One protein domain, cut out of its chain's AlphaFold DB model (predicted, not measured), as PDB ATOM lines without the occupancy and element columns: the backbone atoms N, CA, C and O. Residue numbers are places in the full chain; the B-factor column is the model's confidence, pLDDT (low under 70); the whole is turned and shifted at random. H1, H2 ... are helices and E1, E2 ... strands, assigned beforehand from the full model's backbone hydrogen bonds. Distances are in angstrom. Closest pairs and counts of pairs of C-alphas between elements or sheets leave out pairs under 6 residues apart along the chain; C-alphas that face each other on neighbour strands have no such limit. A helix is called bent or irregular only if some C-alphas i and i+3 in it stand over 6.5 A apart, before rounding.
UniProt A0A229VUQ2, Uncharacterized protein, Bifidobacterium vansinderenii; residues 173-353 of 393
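Overview. This is residues 173 to 353 of the 393 residues of an uncharacterized protein of Bifidobacterium vansinderenii (UniProt A0A229VUQ2). A twisted antiparallel sheet is folded at bent E6: a larger wing holds E1, E3, E4, E5, E6, E9 and E10, and a smaller wing of E2, E7 and E8 folds back over part of one of its faces. H1 packs on E2 at the side toward E1, while H2 and H4 are at one end of the strands on the opposite face of the sheet. The 181 printed residues hold 4 named helices and 10 named strands, in the order E1 H1 E2 E3 E4 H2 E5 E6 H3 E7 E8 E9 E10 H4; the class is mixed. The whole is compact and rounded, with a radius of gyration of the C-alphas of 15.7 A and spans of 41 by 37 by 35 A.

Arrangement. E1, residues 175 to 180, is an edge strand antiparallel to E9, residues 324 to 331, with N 179 and O 326 2.8 A apart. H1, residues 187 to 195, is on the sheet at a height of 6.7 A; its C-alpha 191 is 5.7 A from C-alpha 206 of E2, residues 204 to 210, the closest pair. E2 is antiparallel to E7, residues 302 to 311 (N 205 to O 310, 2.9 A). E3, residues 220 to 225, and E4, residues 233 to 236, form a hairpin (N 221 to O 235, 2.9 A). H2, residues 251 to 256, is on the opposite face from H1. E5, residues 263 to 268, and E6, residues 275 to 285, form a hairpin (N 265 to O 279, 2.7 A). E6 bends by 119 degrees at residue 282; E3 lies on one side of it (N 222 to O 280, 2.9 A), and E5 and E8, residues 316 to 321, on the other side (N 317 to O 284, 2.8 A). H3, residues 286 to 291, is on the same face as H1, over none of the strands. The hairpin E7 and E8 has N 309 and O 318 2.9 A apart. The hairpin of E9 and E10, residues 336 to 343, has N 325 and O 342 2.7 A apart, and E10 is antiparallel to E5 (N 264 to O 339, 2.8 A). H4, residues 344 to 353, is close to H2 but not clearly touching it, with C-alphas 256 and 346 closest at 6.7 A. Every O i to N i+4 pair is within hydrogen-bond range in H1, H2 and H3, and 5 of 6 are in H4.

Along the chain. E1 begins with C-alpha 175 at (11.493, -1.327, 5.565). E9 is 23.1 A long and E10 24.1 A. H4, 15.3 A long, is irregular, with C-alphas 350 and 353 7.1 A apart, and ends at C-alpha 353 at (11.565, 21.830, -3.798).

Size, cuts and confidence. The two C-alphas farthest apart, those of Lys 291 and Pro 353, are 45.0 A apart. The printed part has no cut, and its one long link is E4 to H2. The mean pLDDT of the printed part is 81.2, and residues 227 to 246 are among those under 70.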
ATOM      1  N   ARG A 173      12.323   6.460   5.467       47.62
ATOM      2  CA  ARG A 173      13.065   5.302   6.008       47.62
ATOM      3  C   ARG A 173      12.121   4.289   6.723       47.62
ATOM      4  O   ARG A 173      10.932   4.533   6.891       47.62
ATOM      5  N   GLY A 174      12.641   3.135   7.150       55.62
ATOM      6  CA  GLY A 174      11.849   1.959   7.576       55.62
ATOM      7  C   GLY A 174      11.888   0.898   6.474       55.62
ATOM      8  O   GLY A 174      12.435   1.201   5.418       55.62
ATOM      9  N   SER A 175      11.425  -0.347   6.671       53.03
ATOM     10  CA  SER A 175      11.493  -1.327   5.565       53.03
ATOM     11  C   SER A 175      10.579  -0.866   4.442       53.03
ATOM     12  O   SER A 175       9.365  -1.027   4.531       53.03
ATOM     13  N   TYR A 176      11.189  -0.248   3.433       70.50
ATOM     14  CA  TYR A 176      10.502   0.495   2.401       70.50
ATOM     15  C   TYR A 176      10.879  -0.031   1.028       70.50
ATOM     16  O   TYR A 176      12.051   0.005   0.639       70.50
ATOM     17  N   ASP A 177       9.870  -0.511   0.318       80.88
ATOM     18  CA  ASP A 177       9.936  -0.828  -1.104       80.88
ATOM     19  C   ASP A 177       8.914   0.066  -1.812       80.88
ATOM     20  O   ASP A 177       7.921   0.499  -1.215       80.88
ATOM     21  N   ASP A 178       9.160   0.382  -3.074       85.25
ATOM     22  CA  ASP A 178       8.283   1.236  -3.853       85.25
ATOM     23  C   ASP A 178       8.174   0.779  -5.304       85.25
ATOM     24  O   ASP A 178       9.034   0.084  -5.851       85.25
ATOM     25  N   LEU A 179       7.068   1.161  -5.932       89.88
ATOM     26  CA  LEU A 179       6.802   0.862  -7.324       89.88
ATOM     27  C   LEU A 179       6.217   2.083  -8.016       89.88
ATOM     28  O   LEU A 179       5.127   2.560  -7.700       89.88
ATOM     29  N   ARG A 180       6.927   2.552  -9.042       89.69
ATOM     30  CA  ARG A 180       6.395   3.526  -9.999       89.69
ATOM     31  C   ARG A 180       5.706   2.794 -11.137       89.69
ATOM     32  O   ARG A 180       6.358   2.169 -11.975       89.69
ATOM     33  N   MET A 181       4.384   2.896 -11.170       91.88
ATOM     34  CA  MET A 181       3.563   2.357 -12.242       91.88
ATOM     35  C   MET A 181       3.776   3.187 -13.507       91.88
ATOM     36  O   MET A 181       3.503   4.386 -13.554       91.88
ATOM     37  N   MET A 182       4.228   2.527 -14.565       90.31
ATOM     38  CA  MET A 182       4.430   3.117 -15.881       90.31
ATOM     39  C   MET A 182       3.315   2.664 -16.832       90.31
ATOM     40  O   MET A 182       2.679   1.638 -16.595       90.31
ATOM     41  N   PRO A 183       3.112   3.331 -17.985       89.94
ATOM     42  CA  PRO A 183       2.155   2.874 -18.999       89.94
ATOM     43  C   PRO A 183       2.366   1.435 -19.494       89.94
ATOM     44  O   PRO A 183       1.447   0.849 -20.058       89.94
ATOM     45  N   ALA A 184       3.576   0.894 -19.332       90.81
ATOM     46  CA  ALA A 184       3.926  -0.472 -19.708       90.81
ATOM     47  C   ALA A 184       3.775  -1.490 -18.564       90.81
ATOM     48  O   ALA A 184       3.848  -2.682 -18.845       90.81
ATOM     49  N   THR A 185       3.585  -1.041 -17.318       91.12
ATOM     50  CA  THR A 185       3.460  -1.924 -16.154       91.12
ATOM     51  C   THR A 185       2.207  -2.780 -16.279       91.12
ATOM     52  O   THR A 185       1.112  -2.255 -16.518       91.12
ATOM     53  N   THR A 186       2.365  -4.093 -16.129       92.62
ATOM     54  CA  THR A 186       1.255  -5.051 -16.184       92.62
ATOM     55  C   THR A 186       0.768  -5.445 -14.788       92.62
ATOM     56  O   THR A 186       1.372  -5.093 -13.775       92.62
ATOM     57  N   ALA A 187      -0.347  -6.179 -14.726       94.31
ATOM     58  CA  ALA A 187      -0.825  -6.742 -13.465       94.31
ATOM     59  C   ALA A 187       0.167  -7.768 -12.898       94.31
ATOM     60  O   ALA A 187       0.343  -7.841 -11.689       94.31
ATOM     61  N   GLU A 188       0.844  -8.522 -13.769       94.88
ATOM     62  CA  GLU A 188       1.881  -9.475 -13.378       94.88
ATOM     63  C   GLU A 188       3.110  -8.780 -12.788       94.88
ATOM     64  O   GLU A 188       3.635  -9.261 -11.790       94.88
ATOM     65  N   ASP A 189       3.541  -7.645 -13.352       95.19
ATOM     66  CA  ASP A 189       4.643  -6.854 -12.786       95.19
ATOM     67  C   ASP A 189       4.291  -6.351 -11.375       95.19
ATOM     68  O   ASP A 189       5.098  -6.457 -10.451       95.19
ATOM     69  N   LEU A 190       3.066  -5.836 -11.198       96.38
ATOM     70  CA  LEU A 190       2.567  -5.371  -9.900       96.38
ATOM     71  C   LEU A 190       2.438  -6.526  -8.895       96.38
ATOM     72  O   LEU A 190       2.848  -6.377  -7.749       96.38
ATOM     73  N   GLN A 191       1.915  -7.681  -9.320       96.88
ATOM     74  CA  GLN A 191       1.818  -8.868  -8.466       96.88
ATOM     75  C   GLN A 191       3.208  -9.355  -8.061       96.88
ATOM     76  O   GLN A 191       3.436  -9.630  -6.892       96.88
ATOM     77  N   GLN A 192       4.153  -9.413  -9.001       96.31
ATOM     78  CA  GLN A 192       5.520  -9.837  -8.716       96.31
ATOM     79  C   GLN A 192       6.211  -8.907  -7.712       96.31
ATOM     80  O   GLN A 192       6.988  -9.381  -6.886       96.31
ATOM     81  N   TRP A 193       5.950  -7.599  -7.788       95.44
ATOM     82  CA  TRP A 193       6.436  -6.650  -6.791       95.44
ATOM     83  C   TRP A 193       5.811  -6.918  -5.417       95.44
ATOM     84  O   TRP A 193       6.556  -7.088  -4.457       95.44
ATOM     85  N   LEU A 194       4.480  -7.060  -5.334       95.06
ATOM     86  CA  LEU A 194       3.767  -7.382  -4.086       95.06
ATOM     87  C   LEU A 194       4.252  -8.696  -3.449       95.06
ATOM     88  O   LEU A 194       4.473  -8.743  -2.244       95.06
ATOM     89  N   ASP A 195       4.478  -9.736  -4.253       93.44
ATOM     90  CA  ASP A 195       4.997 -11.038  -3.807       93.44
ATOM     91  C   ASP A 195       6.430 -10.949  -3.246       93.44
ATOM     92  O   ASP A 195       6.883 -11.851  -2.537       93.44
ATOM     93  N   GLY A 196       7.168  -9.893  -3.602       90.31
ATOM     94  CA  GLY A 196       8.515  -9.612  -3.108       90.31
ATOM     95  C   GLY A 196       8.554  -8.831  -1.793       90.31
ATOM     96  O   GLY A 196       9.635  -8.706  -1.215       90.31
ATOM     97  N   LEU A 197       7.413  -8.314  -1.327       89.19
ATOM     98  CA  LEU A 197       7.325  -7.506  -0.114       89.19
ATOM     99  C   LEU A 197       7.372  -8.363   1.156       89.19
ATOM    100  O   LEU A 197       6.962  -9.524   1.181       89.19
ATOM    101  N   ASP A 198       7.836  -7.753   2.244       83.81
ATOM    102  CA  ASP A 198       7.807  -8.349   3.579       83.81
ATOM    103  C   ASP A 198       6.454  -8.080   4.250       83.81
ATOM    104  O   ASP A 198       6.262  -7.056   4.902       83.81
ATOM    105  N   LEU A 199       5.489  -8.968   4.012       80.69
ATOM    106  CA  LEU A 199       4.074  -8.740   4.327       80.69
ATOM    107  C   LEU A 199       3.613  -9.337   5.663       80.69
ATOM    108  O   LEU A 199       2.433  -9.216   5.999       80.69
ATOM    109  N   GLY A 200       4.489 -10.042   6.389       80.94
ATOM    110  CA  GLY A 200       4.132 -10.786   7.600       80.94
ATOM    111  C   GLY A 200       3.001 -11.789   7.338       80.94
ATOM    112  O   GLY A 200       3.237 -12.901   6.860       80.94
ATOM    113  N   HIS A 201       1.756 -11.381   7.625       86.31
ATOM    114  CA  HIS A 201       0.530 -12.166   7.398       86.31
ATOM    115  C   HIS A 201      -0.451 -11.577   6.364       86.31
ATOM    116  O   HIS A 201      -1.566 -12.101   6.232       86.31
ATOM    117  N   GLY A 202      -0.084 -10.487   5.685       85.25
ATOM    118  CA  GLY A 202      -0.874  -9.875   4.616       85.25
ATOM    119  C   GLY A 202      -0.901 -10.742   3.357       85.25
ATOM    120  O   GLY A 202       0.084 -11.404   3.024       85.25
ATOM    121  N   VAL A 203      -2.037 -10.751   2.657       90.56
ATOM    122  CA  VAL A 203      -2.212 -11.522   1.417       90.56
ATOM    123  C   VAL A 203      -2.768 -10.610   0.332       90.56
ATOM    124  O   VAL A 203      -3.955 -10.281   0.338       90.56
ATOM    125  N   PHE A 204      -1.902 -10.227  -0.609       94.50
ATOM    126  CA  PHE A 204      -2.247  -9.315  -1.693       94.50
ATOM    127  C   PHE A 204      -2.412 -10.023  -3.035       94.50
ATOM    128  O   PHE A 204      -1.571 -10.821  -3.449       94.50
ATOM    129  N   HIS A 205      -3.468  -9.649  -3.753       96.00
ATOM    130  CA  HIS A 205      -3.731 -10.086  -5.121       96.00
ATOM    131  C   HIS A 205      -3.997  -8.888  -6.021       96.00
ATOM    132  O   HIS A 205      -4.693  -7.947  -5.638       96.00
ATOM    133  N   VAL A 206      -3.509  -8.947  -7.252       97.44
ATOM    134  CA  VAL A 206      -3.816  -7.958  -8.283       97.44
ATOM    135  C   VAL A 206      -4.983  -8.446  -9.127       97.44
ATOM    136  O   VAL A 206      -4.930  -9.506  -9.748       97.44
ATOM    137  N   LYS A 207      -6.032  -7.628  -9.191       96.56
ATOM    138  CA  LYS A 207      -7.179  -7.816 -10.085       96.56
ATOM    139  C   LYS A 207      -7.342  -6.618 -11.009       96.56
ATOM    140  O   LYS A 207      -6.729  -5.564 -10.831       96.56
ATOM    141  N   HIS A 208      -8.220  -6.761 -11.991       94.88
ATOM    142  CA  HIS A 208      -8.637  -5.662 -12.849       94.88
ATOM    143  C   HIS A 208     -10.014  -5.153 -12.448       94.88
ATOM    144  O   HIS A 208     -10.947  -5.939 -12.260       94.88
ATOM    145  N   PHE A 209     -10.162  -3.829 -12.413       92.75
ATOM    146  CA  PHE A 209     -11.483  -3.217 -12.418       92.75
ATOM    147  C   PHE A 209     -12.132  -3.431 -13.779       92.75
ATOM    148  O   PHE A 209     -11.527  -3.139 -14.815       92.75
ATOM    149  N   THR A 210     -13.365  -3.929 -13.801       90.88
ATOM    150  CA  THR A 210     -14.154  -3.948 -15.036       90.88
ATOM    151  C   THR A 210     -14.753  -2.573 -15.300       90.88
ATOM    152  O   THR A 210     -14.740  -1.686 -14.448       90.88
ATOM    153  N   LYS A 211     -15.330  -2.397 -16.490       84.00
ATOM    154  CA  LYS A 211     -16.068  -1.175 -16.818       84.00
ATOM    155  C   LYS A 211     -17.193  -0.915 -15.825       84.00
ATOM    156  O   LYS A 211     -17.886  -1.848 -15.414       84.00
ATOM    157  N   PHE A 212     -17.367   0.362 -15.512       75.44
ATOM    158  CA  PHE A 212     -18.429   0.860 -14.661       75.44
ATOM    159  C   PHE A 212     -19.804   0.552 -15.263       75.44
ATOM    160  O   PHE A 212     -20.028   0.708 -16.464       75.44
ATOM    161  N   ASP A 213     -20.735   0.100 -14.428       69.62
ATOM    162  CA  ASP A 213     -22.086  -0.300 -14.835       69.62
ATOM    163  C   ASP A 213     -23.144   0.797 -14.599       69.62
ATOM    164  O   ASP A 213     -24.326   0.590 -14.884       69.62
ATOM    165  N   GLY A 214     -22.728   1.977 -14.125       65.56
ATOM    166  CA  GLY A 214     -23.598   3.123 -13.854       65.56
ATOM    167  C   GLY A 214     -24.011   3.296 -12.386       65.56
ATOM    168  O   GLY A 214     -24.754   4.235 -12.093       65.56
ATOM    169  N   PHE A 215     -23.561   2.439 -11.461       63.41
ATOM    170  CA  PHE A 215     -23.837   2.573 -10.021       63.41
ATOM    171  C   PHE A 215     -22.754   3.349  -9.279       63.41
ATOM    172  O   PHE A 215     -21.608   2.935  -9.304       63.41
ATOM    173  N   SER A 216     -23.117   4.381  -8.507       64.31
ATOM    174  CA  SER A 216     -22.152   5.118  -7.671       64.31
ATOM    175  C   SER A 216     -21.276   4.176  -6.832       64.31
ATOM    176  O   SER A 216     -21.791   3.392  -6.029       64.31
ATOM    177  N   MET A 217     -19.961   4.243  -7.054       70.19
ATOM    178  CA  MET A 217     -18.943   3.564  -6.260       70.19
ATOM    179  C   MET A 217     -18.369   4.576  -5.276       70.19
ATOM    180  O   MET A 217     -17.512   5.386  -5.625       70.19
ATOM    181  N   GLU A 218     -18.906   4.543  -4.062       71.06
ATOM    182  CA  GLU A 218     -18.495   5.416  -2.966       71.06
ATOM    183  C   GLU A 218     -17.207   4.882  -2.344       71.06
ATOM    184  O   GLU A 218     -17.106   3.692  -2.041       71.06
ATOM    185  N   LEU A 219     -16.225   5.767  -2.191       76.06
ATOM    186  CA  LEU A 219     -14.985   5.456  -1.498       76.06
ATOM    187  C   LEU A 219     -15.252   5.216  -0.012       76.06
ATOM    188  O   LEU A 219     -16.144   5.816   0.595       76.06
ATOM    189  N   MET A 220     -14.467   4.313   0.558       76.12
ATOM    190  CA  MET A 220     -14.570   3.916   1.951       76.12
ATOM    191  C   MET A 220     -13.340   4.360   2.730       76.12
ATOM    192  O   MET A 220     -12.202   4.187   2.282       76.12
ATOM    193  N   GLU A 221     -13.600   4.855   3.935       79.88
ATOM    194  CA  GLU A 221     -12.644   4.885   5.027       79.88
ATOM    195  C   GLU A 221     -13.048   3.827   6.061       79.88
ATOM    196  O   GLU A 221     -14.196   3.762   6.513       79.88
ATOM    197  N   VAL A 222     -12.102   2.968   6.419       79.12
ATOM    198  CA  VAL A 222     -12.281   1.942   7.444       79.12
ATOM    199  C   VAL A 222     -11.311   2.239   8.564       79.12
ATOM    200  O   VAL A 222     -10.120   2.405   8.320       79.12
ATOM    201  N   HIS A 223     -11.812   2.267   9.792       81.25
ATOM    202  CA  HIS A 223     -10.983   2.296  10.984       81.25
ATOM    203  C   HIS A 223     -11.487   1.226  11.948       81.25
ATOM    204  O   HIS A 223     -12.606   1.293  12.464       81.25
ATOM    205  N   TRP A 224     -10.665   0.208  12.166       79.81
ATOM    206  CA  TRP A 224     -10.934  -0.864  13.105       79.81
ATOM    207  C   TRP A 224      -9.728  -1.080  14.003       79.81
ATOM    208  O   TRP A 224      -8.616  -1.318  13.538       79.81
ATOM    209  N   ASP A 225      -9.977  -1.039  15.303       77.75
ATOM    210  CA  ASP A 225      -9.000  -1.341  16.330       77.75
ATOM    211  C   ASP A 225      -9.619  -2.349  17.293       77.75
ATOM    212  O   ASP A 225     -10.644  -2.076  17.921       77.75
ATOM    213  N   LYS A 226      -8.983  -3.513  17.429       73.12
ATOM    214  CA  LYS A 226      -9.442  -4.591  18.306       73.12
ATOM    215  C   LYS A 226      -9.553  -4.166  19.773       73.12
ATOM    216  O   LYS A 226     -10.338  -4.764  20.509       73.12
ATOM    217  N   GLU A 227      -8.744  -3.210  20.224       68.62
ATOM    218  CA  GLU A 227      -8.773  -2.731  21.610       68.62
ATOM    219  C   GLU A 227      -9.956  -1.792  21.881       68.62
ATOM    220  O   GLU A 227     -10.410  -1.705  23.025       68.62
ATOM    221  N   HIS A 228     -10.490  -1.144  20.840       62.50
ATOM    222  CA  HIS A 228     -11.477  -0.072  20.974       62.50
ATOM    223  C   HIS A 228     -12.844  -0.378  20.341       62.50
ATOM    224  O   HIS A 228     -13.842   0.166  20.810       62.50
ATOM    225  N   ASP A 229     -12.927  -1.260  19.338       60.28
ATOM    226  CA  ASP A 229     -14.163  -1.576  18.614       60.28
ATOM    227  C   ASP A 229     -14.273  -3.089  18.295       60.28
ATOM    228  O   ASP A 229     -13.458  -3.667  17.576       60.28
ATOM    229  N   GLU A 230     -15.343  -3.749  18.766       56.25
ATOM    230  CA  GLU A 230     -15.623  -5.161  18.423       56.25
ATOM    231  C   GLU A 230     -16.119  -5.337  16.972       56.25
ATOM    232  O   GLU A 230     -15.921  -6.401  16.387       56.25
ATOM    233  N   GLU A 231     -16.734  -4.303  16.377       54.66
ATOM    234  CA  GLU A 231     -17.392  -4.370  15.054       54.66
ATOM    235  C   GLU A 231     -16.787  -3.440  13.979       54.66
ATOM    236  O   GLU A 231     -17.115  -3.585  12.803       54.66
ATOM    237  N   GLY A 232     -15.878  -2.528  14.348       51.69
ATOM    238  CA  GLY A 232     -15.248  -1.558  13.438       51.69
ATOM    239  C   GLY A 232     -16.119  -0.392  13.020       51.69
ATOM    240  O   GLY A 232     -17.343  -0.476  12.946       51.69
ATOM    241  N   ARG A 233     -15.464   0.742  12.766       51.12
ATOM    242  CA  ARG A 233     -16.117   1.944  12.256       51.12
ATOM    243  C   ARG A 233     -15.880   2.019  10.758       51.12
ATOM    244  O   ARG A 233     -14.756   2.187  10.290       51.12
ATOM    245  N   PHE A 234     -16.971   1.899  10.015       49.97
ATOM    246  CA  PHE A 234     -17.002   2.115   8.577       49.97
ATOM    247  C   PHE A 234     -17.553   3.514   8.321       49.97
ATOM    248  O   PHE A 234     -18.721   3.785   8.612       49.97
ATOM    249  N   SER A 235     -16.721   4.391   7.772       50.28
ATOM    250  CA  SER A 235     -17.127   5.719   7.326       50.28
ATOM    251  C   SER A 235     -17.114   5.732   5.803       50.28
ATOM    252  O   SER A 235     -16.067   5.696   5.166       50.28
ATOM    253  N   PHE A 236     -18.292   5.783   5.186       49.53
ATOM    254  CA  PHE A 236     -18.382   6.118   3.765       49.53
ATOM    255  C   PHE A 236     -18.181   7.628   3.658       49.53
ATOM    256  O   PHE A 236     -19.031   8.399   4.110       49.53
ATOM    257  N   TYR A 237     -17.040   8.058   3.125       49.25
ATOM    258  CA  TYR A 237     -16.726   9.471   2.959       49.25
ATOM    259  C   TYR A 237     -16.555   9.802   1.481       49.25
ATOM    260  O   TYR A 237     -15.912   9.079   0.726       49.25
ATOM    261  N   ASN A 238     -17.115  10.944   1.085       40.84
ATOM    262  CA  ASN A 238     -16.699  11.638  -0.121       40.84
ATOM    263  C   ASN A 238     -16.019  12.957   0.281       40.84
ATOM    264  O   ASN A 238     -16.666  13.773   0.954       40.84
ATOM    265  N   PRO A 239     -14.785  13.217  -0.185       41.16
ATOM    266  CA  PRO A 239     -14.093  14.483   0.028       41.16
ATOM    267  C   PRO A 239     -14.869  15.735  -0.379       41.16
ATOM    268  O   PRO A 239     -14.706  16.751   0.289       41.16
ATOM    269  N   ASP A 240     -15.794  15.690  -1.344       42.19
ATOM    270  CA  ASP A 240     -16.340  16.914  -1.956       42.19
ATOM    271  C   ASP A 240     -17.875  16.909  -2.199       42.19
ATOM    272  O   ASP A 240     -18.319  16.880  -3.337       42.19
ATOM    273  N   ASP A 241     -18.727  17.019  -1.170       43.88
ATOM    274  CA  ASP A 241     -20.160  17.417  -1.314       43.88
ATOM    275  C   ASP A 241     -21.194  16.392  -1.871       43.88
ATOM    276  O   ASP A 241     -22.195  16.781  -2.475       43.88
ATOM    277  N   GLY A 242     -21.073  15.080  -1.627       50.12
ATOM    278  CA  GLY A 242     -22.155  14.127  -1.981       50.12
ATOM    279  C   GLY A 242     -21.684  12.698  -2.206       50.12
ATOM    280  O   GLY A 242     -20.646  12.338  -1.696       50.12
ATOM    281  N   ALA A 243     -22.377  11.861  -2.975       45.69
ATOM    282  CA  ALA A 243     -21.778  10.621  -3.479       45.69
ATOM    283  C   ALA A 243     -20.977  10.960  -4.747       45.69
ATOM    284  O   ALA A 243     -21.561  11.184  -5.808       45.69
ATOM    285  N   VAL A 244     -19.649  11.061  -4.653       46.53
ATOM    286  CA  VAL A 244     -18.798  11.068  -5.849       46.53
ATOM    287  C   VAL A 244     -18.694   9.623  -6.304       46.53
ATOM    288  O   VAL A 244     -18.092   8.788  -5.637       46.53
ATOM    289  N   ALA A 245     -19.319   9.331  -7.441       57.09
ATOM    290  CA  ALA A 245     -19.098   8.082  -8.139       57.09
ATOM    291  C   ALA A 245     -17.672   8.115  -8.694       57.09
ATOM    292  O   ALA A 245     -17.402   8.786  -9.694       57.09
ATOM    293  N   TRP A 246     -16.750   7.432  -8.024       67.56
ATOM    294  CA  TRP A 246     -15.475   7.111  -8.648       67.56
ATOM    295  C   TRP A 246     -15.736   6.084  -9.749       67.56
ATOM    296  O   TRP A 246     -16.507   5.141  -9.578       67.56
ATOM    297  N   ASP A 247     -15.119   6.299 -10.900       73.44
ATOM    298  CA  ASP A 247     -15.291   5.476 -12.087       73.44
ATOM    299  C   ASP A 247     -13.896   5.015 -12.524       73.44
ATOM    300  O   ASP A 247     -13.029   5.873 -12.743       73.44
ATOM    301  N   PRO A 248     -13.654   3.699 -12.671       77.00
ATOM    302  CA  PRO A 248     -12.400   3.173 -13.194       77.00
ATOM    303  C   PRO A 248     -11.966   3.840 -14.508       77.00
ATOM    304  O   PRO A 248     -10.777   4.053 -14.719       77.00
ATOM    305  N   GLU A 249     -12.898   4.253 -15.373       80.38
ATOM    306  CA  GLU A 249     -12.590   4.947 -16.632       80.38
ATOM    307  C   GLU A 249     -12.049   6.379 -16.415       80.38
ATOM    308  O   GLU A 249     -11.349   6.914 -17.281       80.38
ATOM    309  N   PHE A 250     -12.299   6.988 -15.249       76.06
ATOM    310  CA  PHE A 250     -11.824   8.325 -14.862       76.06
ATOM    311  C   PHE A 250     -10.844   8.325 -13.677       76.06
ATOM    312  O   PHE A 250     -10.400   9.404 -13.269       76.06
ATOM    313  N   ALA A 251     -10.459   7.154 -13.160       76.50
ATOM    314  CA  ALA A 251      -9.640   6.979 -11.957       76.50
ATOM    315  C   ALA A 251      -8.375   7.847 -11.951       76.50
ATOM    316  O   ALA A 251      -8.131   8.607 -11.015       76.50
ATOM    317  N   ARG A 252      -7.633   7.844 -13.065       71.06
ATOM    318  CA  ARG A 252      -6.412   8.648 -13.222       71.06
ATOM    319  C   ARG A 252      -6.666  10.150 -13.085       71.06
ATOM    320  O   ARG A 252      -5.806  10.898 -12.632       71.06
ATOM    321  N   GLY A 253      -7.836  10.621 -13.510       68.50
ATOM    322  CA  GLY A 253      -8.221  12.019 -13.355       68.50
ATOM    323  C   GLY A 253      -8.493  12.393 -11.898       68.50
ATOM    324  O   GLY A 253      -8.273  13.542 -11.530       68.50
ATOM    325  N   PHE A 254      -8.985  11.463 -11.077       72.06
ATOM    326  CA  PHE A 254      -9.180  11.679  -9.639       72.06
ATOM    327  C   PHE A 254      -7.850  11.715  -8.890       72.06
ATOM    328  O   PHE A 254      -7.591  12.677  -8.167       72.06
ATOM    329  N   GLU A 255      -6.988  10.738  -9.158       72.12
ATOM    330  CA  GLU A 255      -5.648  10.632  -8.576       72.12
ATOM    331  C   GLU A 255      -4.814  11.898  -8.850       72.12
ATOM    332  O   GLU A 255      -4.355  12.559  -7.922       72.12
ATOM    333  N   LYS A 256      -4.754  12.349 -10.114       67.25
ATOM    334  CA  LYS A 256      -4.052  13.586 -10.515       67.25
ATOM    335  C   LYS A 256      -4.557  14.862  -9.853       67.25
ATOM    336  O   LYS A 256      -3.827  15.841  -9.765       67.25
ATOM    337  N   ARG A 257      -5.831  14.899  -9.460       64.88
ATOM    338  CA  ARG A 257      -6.426  16.061  -8.779       64.88
ATOM    339  C   ARG A 257      -6.243  15.987  -7.259       64.88
ATOM    340  O   ARG A 257      -6.734  16.863  -6.542       64.88
ATOM    341  N   GLY A 258      -5.545  14.958  -6.770       64.50
ATOM    342  CA  GLY A 258      -5.354  14.703  -5.347       64.50
ATOM    343  C   GLY A 258      -6.667  14.405  -4.628       64.50
ATOM    344  O   GLY A 258      -6.787  14.712  -3.451       64.50
ATOM    345  N   PHE A 259      -7.679  13.889  -5.335       64.94
ATOM    346  CA  PHE A 259      -8.953  13.485  -4.724       64.94
ATOM    347  C   PHE A 259      -8.902  12.084  -4.114       64.94
ATOM    348  O   PHE A 259      -9.871  11.662  -3.500       64.94
ATOM    349  N   MET A 260      -7.817  11.353  -4.360       70.31
ATOM    350  CA  MET A 260      -7.654   9.964  -3.968       70.31
ATOM    351  C   MET A 260      -6.174   9.703  -3.688       70.31
ATOM    352  O   MET A 260      -5.329   9.962  -4.548       70.31
ATOM    353  N   ASN A 261      -5.885   9.199  -2.494       75.19
ATOM    354  CA  ASN A 261      -4.585   8.711  -2.046       75.19
ATOM    355  C   ASN A 261      -4.822   7.422  -1.236       75.19
ATOM    356  O   ASN A 261      -4.853   7.467  -0.000       75.19
ATOM    357  N   PRO A 262      -5.087   6.291  -1.918       86.12
ATOM    358  CA  PRO A 262      -5.501   5.064  -1.267       86.12
ATOM    359  C   PRO A 262      -4.435   4.587  -0.306       86.12
ATOM    360  O   PRO A 262      -3.255   4.522  -0.652       86.12
ATOM    361  N   LYS A 263      -4.871   4.234   0.895       88.94
ATOM    362  CA  LYS A 263      -4.002   3.747   1.958       88.94
ATOM    363  C   LYS A 263      -4.619   2.510   2.578       88.94
ATOM    364  O   LYS A 263      -5.829   2.453   2.777       88.94
ATOM    365  N   LEU A 264      -3.773   1.553   2.917       90.50
ATOM    366  CA  LEU A 264      -4.064   0.456   3.822       90.50
ATOM    367  C   LEU A 264      -2.952   0.401   4.862       90.50
ATOM    368  O   LEU A 264      -1.776   0.400   4.525       90.50
ATOM    369  N   TRP A 265      -3.333   0.318   6.121       91.00
ATOM    370  CA  TRP A 265      -2.471   0.022   7.245       91.00
ATOM    371  C   TRP A 265      -3.094  -1.142   8.004       91.00
ATOM    372  O   TRP A 265      -4.222  -1.038   8.480       91.00
ATOM    373  N   ALA A 266      -2.375  -2.255   8.097       89.50
ATOM    374  CA  ALA A 266      -2.781  -3.419   8.863       89.50
ATOM    375  C   ALA A 266      -1.696  -3.784   9.879       89.50
ATOM    376  O   ALA A 266      -0.534  -3.962   9.514       89.50
ATOM    377  N   LEU A 267      -2.100  -3.941  11.140       89.94
ATOM    378  CA  LEU A 267      -1.271  -4.524  12.191       89.94
ATOM    379  C   LEU A 267      -1.770  -5.927  12.504       89.94
ATOM    380  O   LEU A 267      -2.925  -6.130  12.895       89.94
ATOM    381  N   TRP A 268      -0.866  -6.887  12.422       88.69
ATOM    382  CA  TRP A 268      -1.091  -8.291  12.694       88.69
ATOM    383  C   TRP A 268      -0.533  -8.677  14.062       88.69
ATOM    384  O   TRP A 268       0.391  -8.091  14.626       88.69
ATOM    385  N   ASN A 269      -1.126  -9.704  14.650       88.12
ATOM    386  CA  ASN A 269      -0.513 -10.428  15.744       88.12
ATOM    387  C   ASN A 269       0.463 -11.460  15.164       88.12
ATOM    388  O   ASN A 269       0.000 -12.478  14.661       88.12
ATOM    389  N   GLY A 270       1.774 -11.249  15.300       83.50
ATOM    390  CA  GLY A 270       2.795 -12.137  14.731       83.50
ATOM    391  C   GLY A 270       2.680 -13.621  15.072       83.50
ATOM    392  O   GLY A 270       2.988 -14.473  14.244       83.50
ATOM    393  N   GLU A 271       2.177 -13.963  16.262       86.44
ATOM    394  CA  GLU A 271       2.034 -15.361  16.684       86.44
ATOM    395  C   GLU A 271       0.780 -16.032  16.115       86.44
ATOM    396  O   GLU A 271       0.796 -17.211  15.766       86.44
ATOM    397  N   THR A 272      -0.338 -15.305  16.071       88.12
ATOM    398  CA  THR A 272      -1.650 -15.880  15.710       88.12
ATOM    399  C   THR A 272      -2.090 -15.537  14.290       88.12
ATOM    400  O   THR A 272      -3.058 -16.111  13.795       88.12
ATOM    401  N   GLY A 273      -1.434 -14.564  13.662       84.88
ATOM    402  CA  GLY A 273      -1.834 -13.952  12.404       84.88
ATOM    403  C   GLY A 273      -3.143 -13.168  12.478       84.88
ATOM    404  O   GLY A 273      -3.639 -12.759  11.438       84.88
ATOM    405  N   ALA A 274      -3.764 -12.973  13.645       87.12
ATOM    406  CA  ALA A 274      -5.020 -12.223  13.754       87.12
ATOM    407  C   ALA A 274      -4.801 -10.714  13.530       87.12
ATOM    408  O   ALA A 274      -3.815 -10.174  14.028       87.12
ATOM    409  N   ILE A 275      -5.735 -10.031  12.853       87.38
ATOM    410  CA  ILE A 275      -5.715  -8.561  12.739       87.38
ATOM    411  C   ILE A 275      -5.858  -7.973  14.153       87.38
ATOM    412  O   ILE A 275      -6.690  -8.426  14.948       87.38
ATOM    413  N   LYS A 276      -5.029  -6.982  14.476       87.38
ATOM    414  CA  LYS A 276      -5.139  -6.131  15.669       87.38
ATOM    415  C   LYS A 276      -5.653  -4.739  15.321       87.38
ATOM    416  O   LYS A 276      -6.439  -4.192  16.083       87.38
ATOM    417  N   TYR A 277      -5.217  -4.207  14.186       86.06
ATOM    418  CA  TYR A 277      -5.587  -2.886  13.703       86.06
ATOM    419  C   TYR A 277      -5.722  -2.909  12.183       86.06
ATOM    420  O   TYR A 277      -4.933  -3.569  11.503       86.06
ATOM    421  N   GLN A 278      -6.707  -2.184  11.669       87.75
ATOM    422  CA  GLN A 278      -6.884  -1.905  10.255       87.75
ATOM    423  C   GLN A 278      -7.300  -0.446  10.090       87.75
ATOM    424  O   GLN A 278      -8.286   0.008  10.672       87.75
ATOM    425  N   TYR A 279      -6.597   0.256   9.216       86.00
ATOM    426  CA  TYR A 279      -7.003   1.553   8.712       86.00
ATOM    427  C   TYR A 279      -6.885   1.575   7.198       86.00
ATOM    428  O   TYR A 279      -5.837   1.230   6.657       86.00
ATOM    429  N   SER A 280      -7.933   1.986   6.496       85.38
ATOM    430  CA  SER A 280      -7.853   2.215   5.060       85.38
ATOM    431  C   SER A 280      -8.626   3.450   4.638       85.38
ATOM    432  O   SER A 280      -9.637   3.791   5.242       85.38
ATOM    433  N   THR A 281      -8.153   4.117   3.588       84.25
ATOM    434  CA  THR A 281      -8.786   5.299   2.983       84.25
ATOM    435  C   THR A 281      -8.821   5.158   1.478       84.25
ATOM    436  O   THR A 281      -8.015   4.424   0.901       84.25
ATOM    437  N   ASP A 282      -9.757   5.869   0.845       81.56
ATOM    438  CA  ASP A 282     -10.003   5.825  -0.597       81.56
ATOM    439  C   ASP A 282     -10.030   4.389  -1.148       81.56
ATOM    440  O   ASP A 282      -9.498   4.088  -2.220       81.56
ATOM    441  N   SER A 283     -10.641   3.492  -0.371       86.25
ATOM    442  CA  SER A 283     -10.654   2.055  -0.622       86.25
ATOM    443  C   SER A 283     -12.069   1.542  -0.902       86.25
ATOM    444  O   SER A 283     -13.045   2.293  -0.844       86.25
ATOM    445  N   TYR A 284     -12.186   0.252  -1.215       86.69
ATOM    446  CA  TYR A 284     -13.463  -0.441  -1.394       86.69
ATOM    447  C   TYR A 284     -13.486  -1.783  -0.674       86.69
ATOM    448  O   TYR A 284     -12.446  -2.402  -0.478       86.69
ATOM    449  N   ALA A 285     -14.692  -2.278  -0.394       86.62
ATOM    450  CA  ALA A 285     -14.898  -3.652   0.038       86.62
ATOM    451  C   ALA A 285     -14.831  -4.633  -1.151       86.62
ATOM    452  O   ALA A 285     -15.654  -4.540  -2.076       86.62
ATOM    453  N   GLU A 286     -13.912  -5.605  -1.129       89.81
ATOM    454  CA  GLU A 286     -13.776  -6.615  -2.195       89.81
ATOM    455  C   GLU A 286     -15.091  -7.379  -2.380       89.81
ATOM    456  O   GLU A 286     -15.596  -7.522  -3.498       89.81
ATOM    457  N   SER A 287     -15.703  -7.802  -1.277       86.69
ATOM    458  CA  SER A 287     -16.951  -8.553  -1.251       86.69
ATOM    459  C   SER A 287     -18.107  -7.821  -1.937       86.69
ATOM    460  O   SER A 287     -18.993  -8.464  -2.514       86.69
ATOM    461  N   VAL A 288     -18.110  -6.484  -1.919       84.94
ATOM    462  CA  VAL A 288     -19.101  -5.649  -2.609       84.94
ATOM    463  C   VAL A 288     -18.803  -5.587  -4.103       84.94
ATOM    464  O   VAL A 288     -19.704  -5.836  -4.911       84.94
ATOM    465  N   LEU A 289     -17.554  -5.306  -4.478       86.38
ATOM    466  CA  LEU A 289     -17.150  -5.207  -5.881       86.38
ATOM    467  C   LEU A 289     -17.291  -6.552  -6.610       86.38
ATOM    468  O   LEU A 289     -17.846  -6.610  -7.710       86.38
ATOM    469  N   ALA A 290     -16.879  -7.651  -5.977       88.06
ATOM    470  CA  ALA A 290     -16.980  -9.001  -6.521       88.06
ATOM    471  C   ALA A 290     -18.441  -9.423  -6.752       88.06
ATOM    472  O   ALA A 290     -18.774  -9.927  -7.825       88.06
ATOM    473  N   LYS A 291     -19.350  -9.152  -5.799       86.12
ATOM    474  CA  LYS A 291     -20.796  -9.425  -5.959       86.12
ATOM    475  C   LYS A 291     -21.418  -8.673  -7.132       86.12
ATOM    476  O   LYS A 291     -22.386  -9.156  -7.718       86.12
ATOM    477  N   ARG A 292     -20.880  -7.498  -7.460       85.31
ATOM    478  CA  ARG A 292     -21.321  -6.675  -8.593       85.31
ATOM    479  C   ARG A 292     -20.602  -7.012  -9.900       85.31
ATOM    480  O   ARG A 292     -20.954  -6.466 -10.936       85.31
ATOM    481  N   GLY A 293     -19.636  -7.932  -9.879       88.25
ATOM    482  CA  GLY A 293     -18.847  -8.287 -11.057       88.25
ATOM    483  C   GLY A 293     -17.907  -7.170 -11.516       88.25
ATOM    484  O   GLY A 293     -17.570  -7.139 -12.695       88.25
ATOM    485  N   LEU A 294     -17.513  -6.281 -10.595       89.62
ATOM    486  CA  LEU A 294     -16.658  -5.117 -10.852       89.62
ATOM    487  C   LEU A 294     -15.157  -5.418 -10.739       89.62
ATOM    488  O   LEU A 294     -14.327  -4.560 -11.031       89.62
ATOM    489  N   LEU A 295     -14.814  -6.646 -10.342       92.75
ATOM    490  CA  LEU A 295     -13.456  -7.179 -10.309       92.75
ATOM    491  C   LEU A 295     -13.364  -8.416 -11.196       92.75
ATOM    492  O   LEU A 295     -14.293  -9.228 -11.258       92.75
ATOM    493  N   THR A 296     -12.232  -8.574 -11.872       93.94
ATOM    494  CA  THR A 296     -11.963  -9.730 -12.725       93.94
ATOM    495  C   THR A 296     -10.472 -10.044 -12.765       93.94
ATOM    496  O   THR A 296      -9.644  -9.138 -12.773       93.94
ATOM    497  N   ASP A 297     -10.141 -11.326 -12.897       94.00
ATOM    498  CA  ASP A 297      -8.761 -11.794 -13.118       94.00
ATOM    499  C   ASP A 297      -8.391 -11.829 -14.618       94.00
ATOM    500  O   ASP A 297      -7.299 -12.229 -14.999       94.00
ATOM    501  N   ASP A 298      -9.326 -11.450 -15.498       93.50
ATOM    502  CA  ASP A 298      -9.162 -11.490 -16.953       93.50
ATOM    503  C   ASP A 298      -8.806 -10.086 -17.467       93.50
ATOM    504  O   ASP A 298      -9.691  -9.218 -17.512       93.50
ATOM    505  N   PRO A 299      -7.554  -9.842 -17.901       90.81
ATOM    506  CA  PRO A 299      -7.118  -8.526 -18.359       90.81
ATOM    507  C   PRO A 299      -7.910  -8.029 -19.574       90.81
ATOM    508  O   PRO A 299      -8.065  -6.823 -19.752       90.81
ATOM    509  N   ALA A 300      -8.477  -8.924 -20.395       92.19
ATOM    510  CA  ALA A 300      -9.275  -8.532 -21.559       92.19
ATOM    511  C   ALA A 300     -10.630  -7.908 -21.182       92.19
ATOM    512  O   ALA A 300     -11.274  -7.260 -22.012       92.19
ATOM    513  N   ARG A 301     -11.075  -8.109 -19.937       91.81
ATOM    514  CA  ARG A 301     -12.318  -7.555 -19.381       91.81
ATOM    515  C   ARG A 301     -12.076  -6.338 -18.484       91.81
ATOM    516  O   ARG A 301     -13.045  -5.687 -18.089       91.81
ATOM    517  N   GLY A 302     -10.813  -6.043 -18.178       91.69
ATOM    518  CA  GLY A 302     -10.393  -4.913 -17.363       91.69
ATOM    519  C   GLY A 302     -10.411  -3.576 -18.105       91.69
ATOM    520  O   GLY A 302     -10.319  -3.515 -19.334       91.69
ATOM    521  N   VAL A 303     -10.499  -2.485 -17.349       91.12
ATOM    522  CA  VAL A 303     -10.194  -1.141 -17.847       91.12
ATOM    523  C   VAL A 303      -8.674  -1.020 -18.018       91.12
ATOM    524  O   VAL A 303      -7.933  -1.274 -17.067       91.12
ATOM    525  N   PRO A 304      -8.170  -0.657 -19.215       90.06
ATOM    526  CA  PRO A 304      -6.734  -0.582 -19.455       90.06
ATOM    527  C   PRO A 304      -6.022   0.382 -18.504       90.06
ATOM    528  O   PRO A 304      -6.389   1.551 -18.397       90.06
ATOM    529  N   GLY A 305      -4.958  -0.109 -17.870       90.12
ATOM    530  CA  GLY A 305      -4.086   0.688 -17.013       90.12
ATOM    531  C   GLY A 305      -4.689   1.090 -15.666       90.12
ATOM    532  O   GLY A 305      -4.210   2.062 -15.078       90.12
ATOM    533  N   VAL A 306      -5.718   0.369 -15.211       92.56
ATOM    534  CA  VAL A 306      -6.363   0.517 -13.901       92.56
ATOM    535  C   VAL A 306      -6.411  -0.852 -13.231       92.56
ATOM    536  O   VAL A 306      -6.883  -1.830 -13.821       92.56
ATOM    537  N   PHE A 307      -5.913  -0.924 -12.004       95.56
ATOM    538  CA  PHE A 307      -5.732  -2.165 -11.262       95.56
ATOM    539  C   PHE A 307      -6.321  -2.041  -9.858       95.56
ATOM    540  O   PHE A 307      -6.456  -0.946  -9.314       95.56
ATOM    541  N   ALA A 308      -6.681  -3.186  -9.294       95.50
ATOM    542  CA  ALA A 308      -7.159  -3.352  -7.933       95.50
ATOM    543  C   ALA A 308      -6.116  -4.154  -7.156       95.50
ATOM    544  O   ALA A 308      -5.897  -5.322  -7.479       95.50
ATOM    545  N   ILE A 309      -5.499  -3.549  -6.145       97.19
ATOM    546  CA  ILE A 309      -4.725  -4.292  -5.147       97.19
ATOM    547  C   ILE A 309      -5.715  -4.740  -4.082       97.19
ATOM    548  O   ILE A 309      -6.306  -3.911  -3.395       97.19
ATOM    549  N   VAL A 310      -5.934  -6.042  -3.988       96.25
ATOM    550  CA  VAL A 310      -6.883  -6.664  -3.067       96.25
ATOM    551  C   VAL A 310      -6.108  -7.264  -1.908       96.25
ATOM    552  O   VAL A 310      -5.275  -8.134  -2.139       96.25
ATOM    553  N   GLU A 311      -6.401  -6.845  -0.680       93.62
ATOM    554  CA  GLU A 311      -5.953  -7.541   0.525       93.62
ATOM    555  C   GLU A 311      -7.086  -8.447   1.022       93.62
ATOM    556  O   GLU A 311      -8.146  -7.984   1.452       93.62
ATOM    557  N   GLU A 312      -6.871  -9.758   0.904       87.19
ATOM    558  CA  GLU A 312      -7.921 -10.778   1.049       87.19
ATOM    559  C   GLU A 312      -8.519 -10.825   2.463       87.19
ATOM    560  O   GLU A 312      -9.689 -11.163   2.657       87.19
ATOM    561  N   ARG A 313      -7.722 -10.511   3.484       87.19
ATOM    562  CA  ARG A 313      -8.071 -10.759   4.886       87.19
ATOM    563  C   ARG A 313      -8.841  -9.608   5.524       87.19
ATOM    564  O   ARG A 313      -9.589  -9.833   6.474       87.19
ATOM    565  N   THR A 314      -8.653  -8.405   5.002       86.44
ATOM    566  CA  THR A 314      -9.272  -7.151   5.439       86.44
ATOM    567  C   THR A 314     -10.450  -6.736   4.551       86.44
ATOM    568  O   THR A 314     -11.013  -5.661   4.760       86.44
ATOM    569  N   ASP A 315     -10.816  -7.559   3.556       88.38
ATOM    570  CA  ASP A 315     -11.827  -7.256   2.528       88.38
ATOM    571  C   ASP A 315     -11.544  -5.921   1.812       88.38
ATOM    572  O   ASP A 315     -12.473  -5.260   1.363       88.38
ATOM    573  N   THR A 316     -10.280  -5.484   1.731       90.56
ATOM    574  CA  THR A 316      -9.921  -4.135   1.262       90.56
ATOM    575  C   THR A 316      -9.372  -4.159  -0.155       90.56
ATOM    576  O   THR A 316      -8.504  -4.958  -0.496       90.56
ATOM    577  N   VAL A 317      -9.836  -3.223  -0.980       93.06
ATOM    578  CA  VAL A 317      -9.340  -2.993  -2.337       93.06
ATOM    579  C   VAL A 317      -8.816  -1.571  -2.470       93.06
ATOM    580  O   VAL A 317      -9.569  -0.614  -2.281       93.06
ATOM    581  N   LEU A 318      -7.548  -1.440  -2.854       93.31
ATOM    582  CA  LEU A 318      -6.913  -0.171  -3.194       93.31
ATOM    583  C   LEU A 318      -6.898   0.016  -4.720       93.31
ATOM    584  O   LEU A 318      -6.308  -0.807  -5.435       93.31
ATOM    585  N   PRO A 319      -7.540   1.068  -5.250       92.06
ATOM    586  CA  PRO A 319      -7.454   1.394  -6.664       92.06
ATOM    587  C   PRO A 319      -6.106   2.031  -7.019       92.06
ATOM    588  O   PRO A 319      -5.683   2.990  -6.386       92.06
ATOM    589  N   VAL A 320      -5.454   1.546  -8.076       93.50
ATOM    590  CA  VAL A 320      -4.205   2.131  -8.600       93.50
ATOM    591  C   VAL A 320      -4.233   2.216 -10.125       93.50
ATOM    592  O   VAL A 320      -4.959   1.478 -10.800       93.50
ATOM    593  N   THR A 321      -3.447   3.124 -10.697       92.69
ATOM    594  CA  THR A 321      -3.390   3.365 -12.141       92.69
ATOM    595  C   THR A 321      -1.963   3.297 -12.689       92.69
ATOM    596  O   THR A 321      -0.978   3.296 -11.957       92.69
ATOM    597  N   THR A 322      -1.825   3.286 -14.016       90.06
ATOM    598  CA  THR A 322      -0.536   3.382 -14.751       90.06
ATOM    599  C   THR A 322       0.185   4.739 -14.632       90.06
ATOM    600  O   THR A 322       0.969   5.124 -15.501       90.06
ATOM    601  N   GLY A 323      -0.089   5.497 -13.576       88.44
ATOM    602  CA  GLY A 323       0.683   6.664 -13.156       88.44
ATOM    603  C   GLY A 323       0.827   6.758 -11.639       88.44
ATOM    604  O   GLY A 323       1.260   7.799 -11.155       88.44
ATOM    605  N   SER A 324       0.448   5.708 -10.908       91.19
ATOM    606  CA  SER A 324       0.576   5.662  -9.460       91.19
ATOM    607  C   SER A 324       2.022   5.416  -9.043       91.19
ATOM    608  O   SER A 324       2.716   4.563  -9.596       91.19
ATOM    609  N   TYR A 325       2.456   6.127  -8.018       87.94
ATOM    610  CA  TYR A 325       3.583   5.772  -7.182       87.94
ATOM    611  C   TYR A 325       3.041   5.073  -5.938       87.94
ATOM    612  O   TYR A 325       2.312   5.675  -5.145       87.94
ATOM    613  N   ILE A 326       3.350   3.786  -5.820       89.88
ATOM    614  CA  ILE A 326       2.920   2.927  -4.723       89.88
ATOM    615  C   ILE A 326       4.102   2.759  -3.790       89.88
ATOM    616  O   ILE A 326       5.221   2.507  -4.234       89.88
ATOM    617  N   GLN A 327       3.845   2.895  -2.501       85.88
ATOM    618  CA  GLN A 327       4.868   2.799  -1.489       85.88
ATOM    619  C   GLN A 327       4.446   1.820  -0.393       85.88
ATOM    620  O   GLN A 327       3.282   1.795   0.014       85.88
ATOM    621  N   HIS A 328       5.395   1.014   0.073       86.62
ATOM    622  CA  HIS A 328       5.204   0.005   1.107       86.62
ATOM    623  C   HIS A 328       6.109   0.292   2.299       86.62
ATOM    624  O   HIS A 328       7.299   0.500   2.105       86.62
ATOM    625  N   LYS A 329       5.569   0.230   3.517       83.25
ATOM    626  CA  LYS A 329       6.320   0.236   4.775       83.25
ATOM    627  C   LYS A 329       5.986  -1.023   5.560       83.25
ATOM    628  O   LYS A 329       4.814  -1.284   5.802       83.25
ATOM    629  N   ALA A 330       7.009  -1.719   6.033       81.88
ATOM    630  CA  ALA A 330       6.874  -2.805   6.992       81.88
ATOM    631  C   ALA A 330       7.681  -2.523   8.267       81.88
ATOM    632  O   ALA A 330       8.817  -2.039   8.218       81.88
ATOM    633  N   THR A 331       7.114  -2.859   9.423       79.69
ATOM    634  CA  THR A 331       7.854  -3.002  10.680       79.69
ATOM    635  C   THR A 331       7.508  -4.335  11.349       79.69
ATOM    636  O   THR A 331       6.552  -5.001  10.957       79.69
ATOM    637  N   PHE A 332       8.333  -4.761  12.313       79.44
ATOM    638  CA  PHE A 332       8.180  -6.042  13.019       79.44
ATOM    639  C   PHE A 332       8.058  -7.255  12.074       79.44
ATOM    640  O   PHE A 332       7.105  -8.020  12.174       79.44
ATOM    641  N   ASP A 333       9.012  -7.416  11.150       78.56
ATOM    642  CA  ASP A 333       9.045  -8.526  10.176       78.56
ATOM    643  C   ASP A 333       7.744  -8.643   9.341       78.56
ATOM    644  O   ASP A 333       7.229  -9.734   9.091       78.56
ATOM    645  N   GLY A 334       7.166  -7.491   8.975       78.75
ATOM    646  CA  GLY A 334       5.953  -7.390   8.155       78.75
ATOM    647  C   GLY A 334       4.634  -7.482   8.928       78.75
ATOM    648  O   GLY A 334       3.565  -7.311   8.339       78.75
ATOM    649  N   ASP A 335       4.664  -7.697  10.246       85.56
ATOM    650  CA  ASP A 335       3.444  -7.700  11.064       85.56
ATOM    651  C   ASP A 335       2.742  -6.341  11.079       85.56
ATOM    652  O   ASP A 335       1.529  -6.280  11.246       85.56
ATOM    653  N   ASP A 336       3.478  -5.251  10.912       85.56
ATOM    654  CA  ASP A 336       2.924  -3.912  10.769       85.56
ATOM    655  C   ASP A 336       3.189  -3.415   9.351       85.56
ATOM    656  O   ASP A 336       4.309  -3.019   9.028       85.56
ATOM    657  N   THR A 337       2.170  -3.495   8.498       86.50
ATOM    658  CA  THR A 337       2.278  -3.219   7.065       86.50
ATOM    659  C   THR A 337       1.436  -2.010   6.687       86.50
ATOM    660  O   THR A 337       0.237  -1.951   6.971       86.50
ATOM    661  N   VAL A 338       2.045  -1.073   5.965       88.44
ATOM    662  CA  VAL A 338       1.380   0.069   5.341       88.44
ATOM    663  C   VAL A 338       1.640   0.037   3.842       88.44
ATOM    664  O   VAL A 338       2.785   0.009   3.404       88.44
ATOM    665  N   LEU A 339       0.577   0.102   3.052       90.12
ATOM    666  CA  LEU A 339       0.621   0.397   1.628       90.12
ATOM    667  C   LEU A 339      -0.095   1.714   1.383       90.12
ATOM    668  O   LEU A 339      -1.199   1.926   1.883       90.12
ATOM    669  N   TRP A 340       0.499   2.586   0.583       87.19
ATOM    670  CA  TRP A 340      -0.190   3.773   0.099       87.19
ATOM    671  C   TRP A 340       0.131   4.032  -1.371       87.19
ATOM    672  O   TRP A 340       1.187   3.634  -1.861       87.19
ATOM    673  N   ALA A 341      -0.763   4.717  -2.080       87.19
ATOM    674  CA  ALA A 341      -0.584   5.044  -3.489       87.19
ATOM    675  C   ALA A 341      -0.998   6.484  -3.794       87.19
ATOM    676  O   ALA A 341      -2.044   6.947  -3.356       87.19
ATOM    677  N   CYS A 342      -0.207   7.183  -4.603       82.94
ATOM    678  CA  CYS A 342      -0.520   8.538  -5.056       82.94
ATOM    679  C   CYS A 342      -0.086   8.758  -6.510       82.94
ATOM    680  O   CYS A 342       0.673   7.960  -7.046       82.94
ATOM    681  N   ASP A 343      -0.513   9.852  -7.148       84.31
ATOM    682  CA  ASP A 343      -0.057  10.186  -8.506       84.31
ATOM    683  C   ASP A 343       1.454  10.488  -8.504       84.31
ATOM    684  O   ASP A 343       1.903  11.405  -7.814       84.31
ATOM    685  N   ASP A 344       2.239   9.749  -9.296       86.38
ATOM    686  CA  ASP A 344       3.703   9.889  -9.355       86.38
ATOM    687  C   ASP A 344       4.120  11.290  -9.820       86.38
ATOM    688  O   ASP A 344       5.041  11.887  -9.268       86.38
ATOM    689  N   ALA A 345       3.418  11.864 -10.802       84.00
ATOM    690  CA  ALA A 345       3.745  13.199 -11.298       84.00
ATOM    691  C   ALA A 345       3.522  14.264 -10.211       84.00
ATOM    692  O   ALA A 345       4.423  15.060  -9.943       84.00
ATOM    693  N   GLY A 346       2.372  14.225  -9.533       79.25
ATOM    694  CA  GLY A 346       2.072  15.096  -8.399       79.25
ATOM    695  C   GLY A 346       3.026  14.885  -7.220       79.25
ATOM    696  O   GLY A 346       3.480  15.857  -6.615       79.25
ATOM    697  N   PHE A 347       3.401  13.636  -6.920       80.44
ATOM    698  CA  PHE A 347       4.418  13.323  -5.913       80.44
ATOM    699  C   PHE A 347       5.753  13.992  -6.253       80.44
ATOM    700  O   PHE A 347       6.311  14.708  -5.422       80.44
ATOM    701  N   ARG A 348       6.239  13.812  -7.487       83.44
ATOM    702  CA  ARG A 348       7.501  14.387  -7.978       83.44
ATOM    703  C   ARG A 348       7.495  15.908  -7.940       83.44
ATOM    704  O   ARG A 348       8.497  16.501  -7.550       83.44
ATOM    705  N   GLU A 349       6.395  16.543  -8.331       82.25
ATOM    706  CA  GLU A 349       6.224  17.996  -8.213       82.25
ATOM    707  C   GLU A 349       6.305  18.455  -6.754       82.25
ATOM    708  O   GLU A 349       7.016  19.416  -6.464       82.25
ATOM    709  N   ARG A 350       5.664  17.725  -5.834       79.31
ATOM    710  CA  ARG A 350       5.646  18.039  -4.399       79.31
ATOM    711  C   ARG A 350       7.014  17.909  -3.729       79.31
ATOM    712  O   ARG A 350       7.369  18.752  -2.917       79.31
ATOM    713  N   ILE A 351       7.796  16.875  -4.044       80.38
ATOM    714  CA  ILE A 351       9.096  16.655  -3.378       80.38
ATOM    715  C   ILE A 351      10.236  17.484  -3.976       80.38
ATOM    716  O   ILE A 351      11.235  17.721  -3.299       80.38
ATOM    717  N   ARG A 352      10.113  17.932  -5.234       85.62
ATOM    718  CA  ARG A 352      11.180  18.635  -5.971       85.62
ATOM    719  C   ARG A 352      11.786  19.818  -5.203       85.62
ATOM    720  O   ARG A 352      13.011  19.902  -5.178       85.62
ATOM    721  N   PRO A 353      11.007  20.695  -4.535       85.69
ATOM    722  CA  PRO A 353      11.565  21.830  -3.798       85.69
ATOM    723  C   PRO A 353      12.371  21.428  -2.558       85.69
ATOM    724  O   PRO A 353      13.100  22.257  -2.015       85.69
TER     725      PRO A 353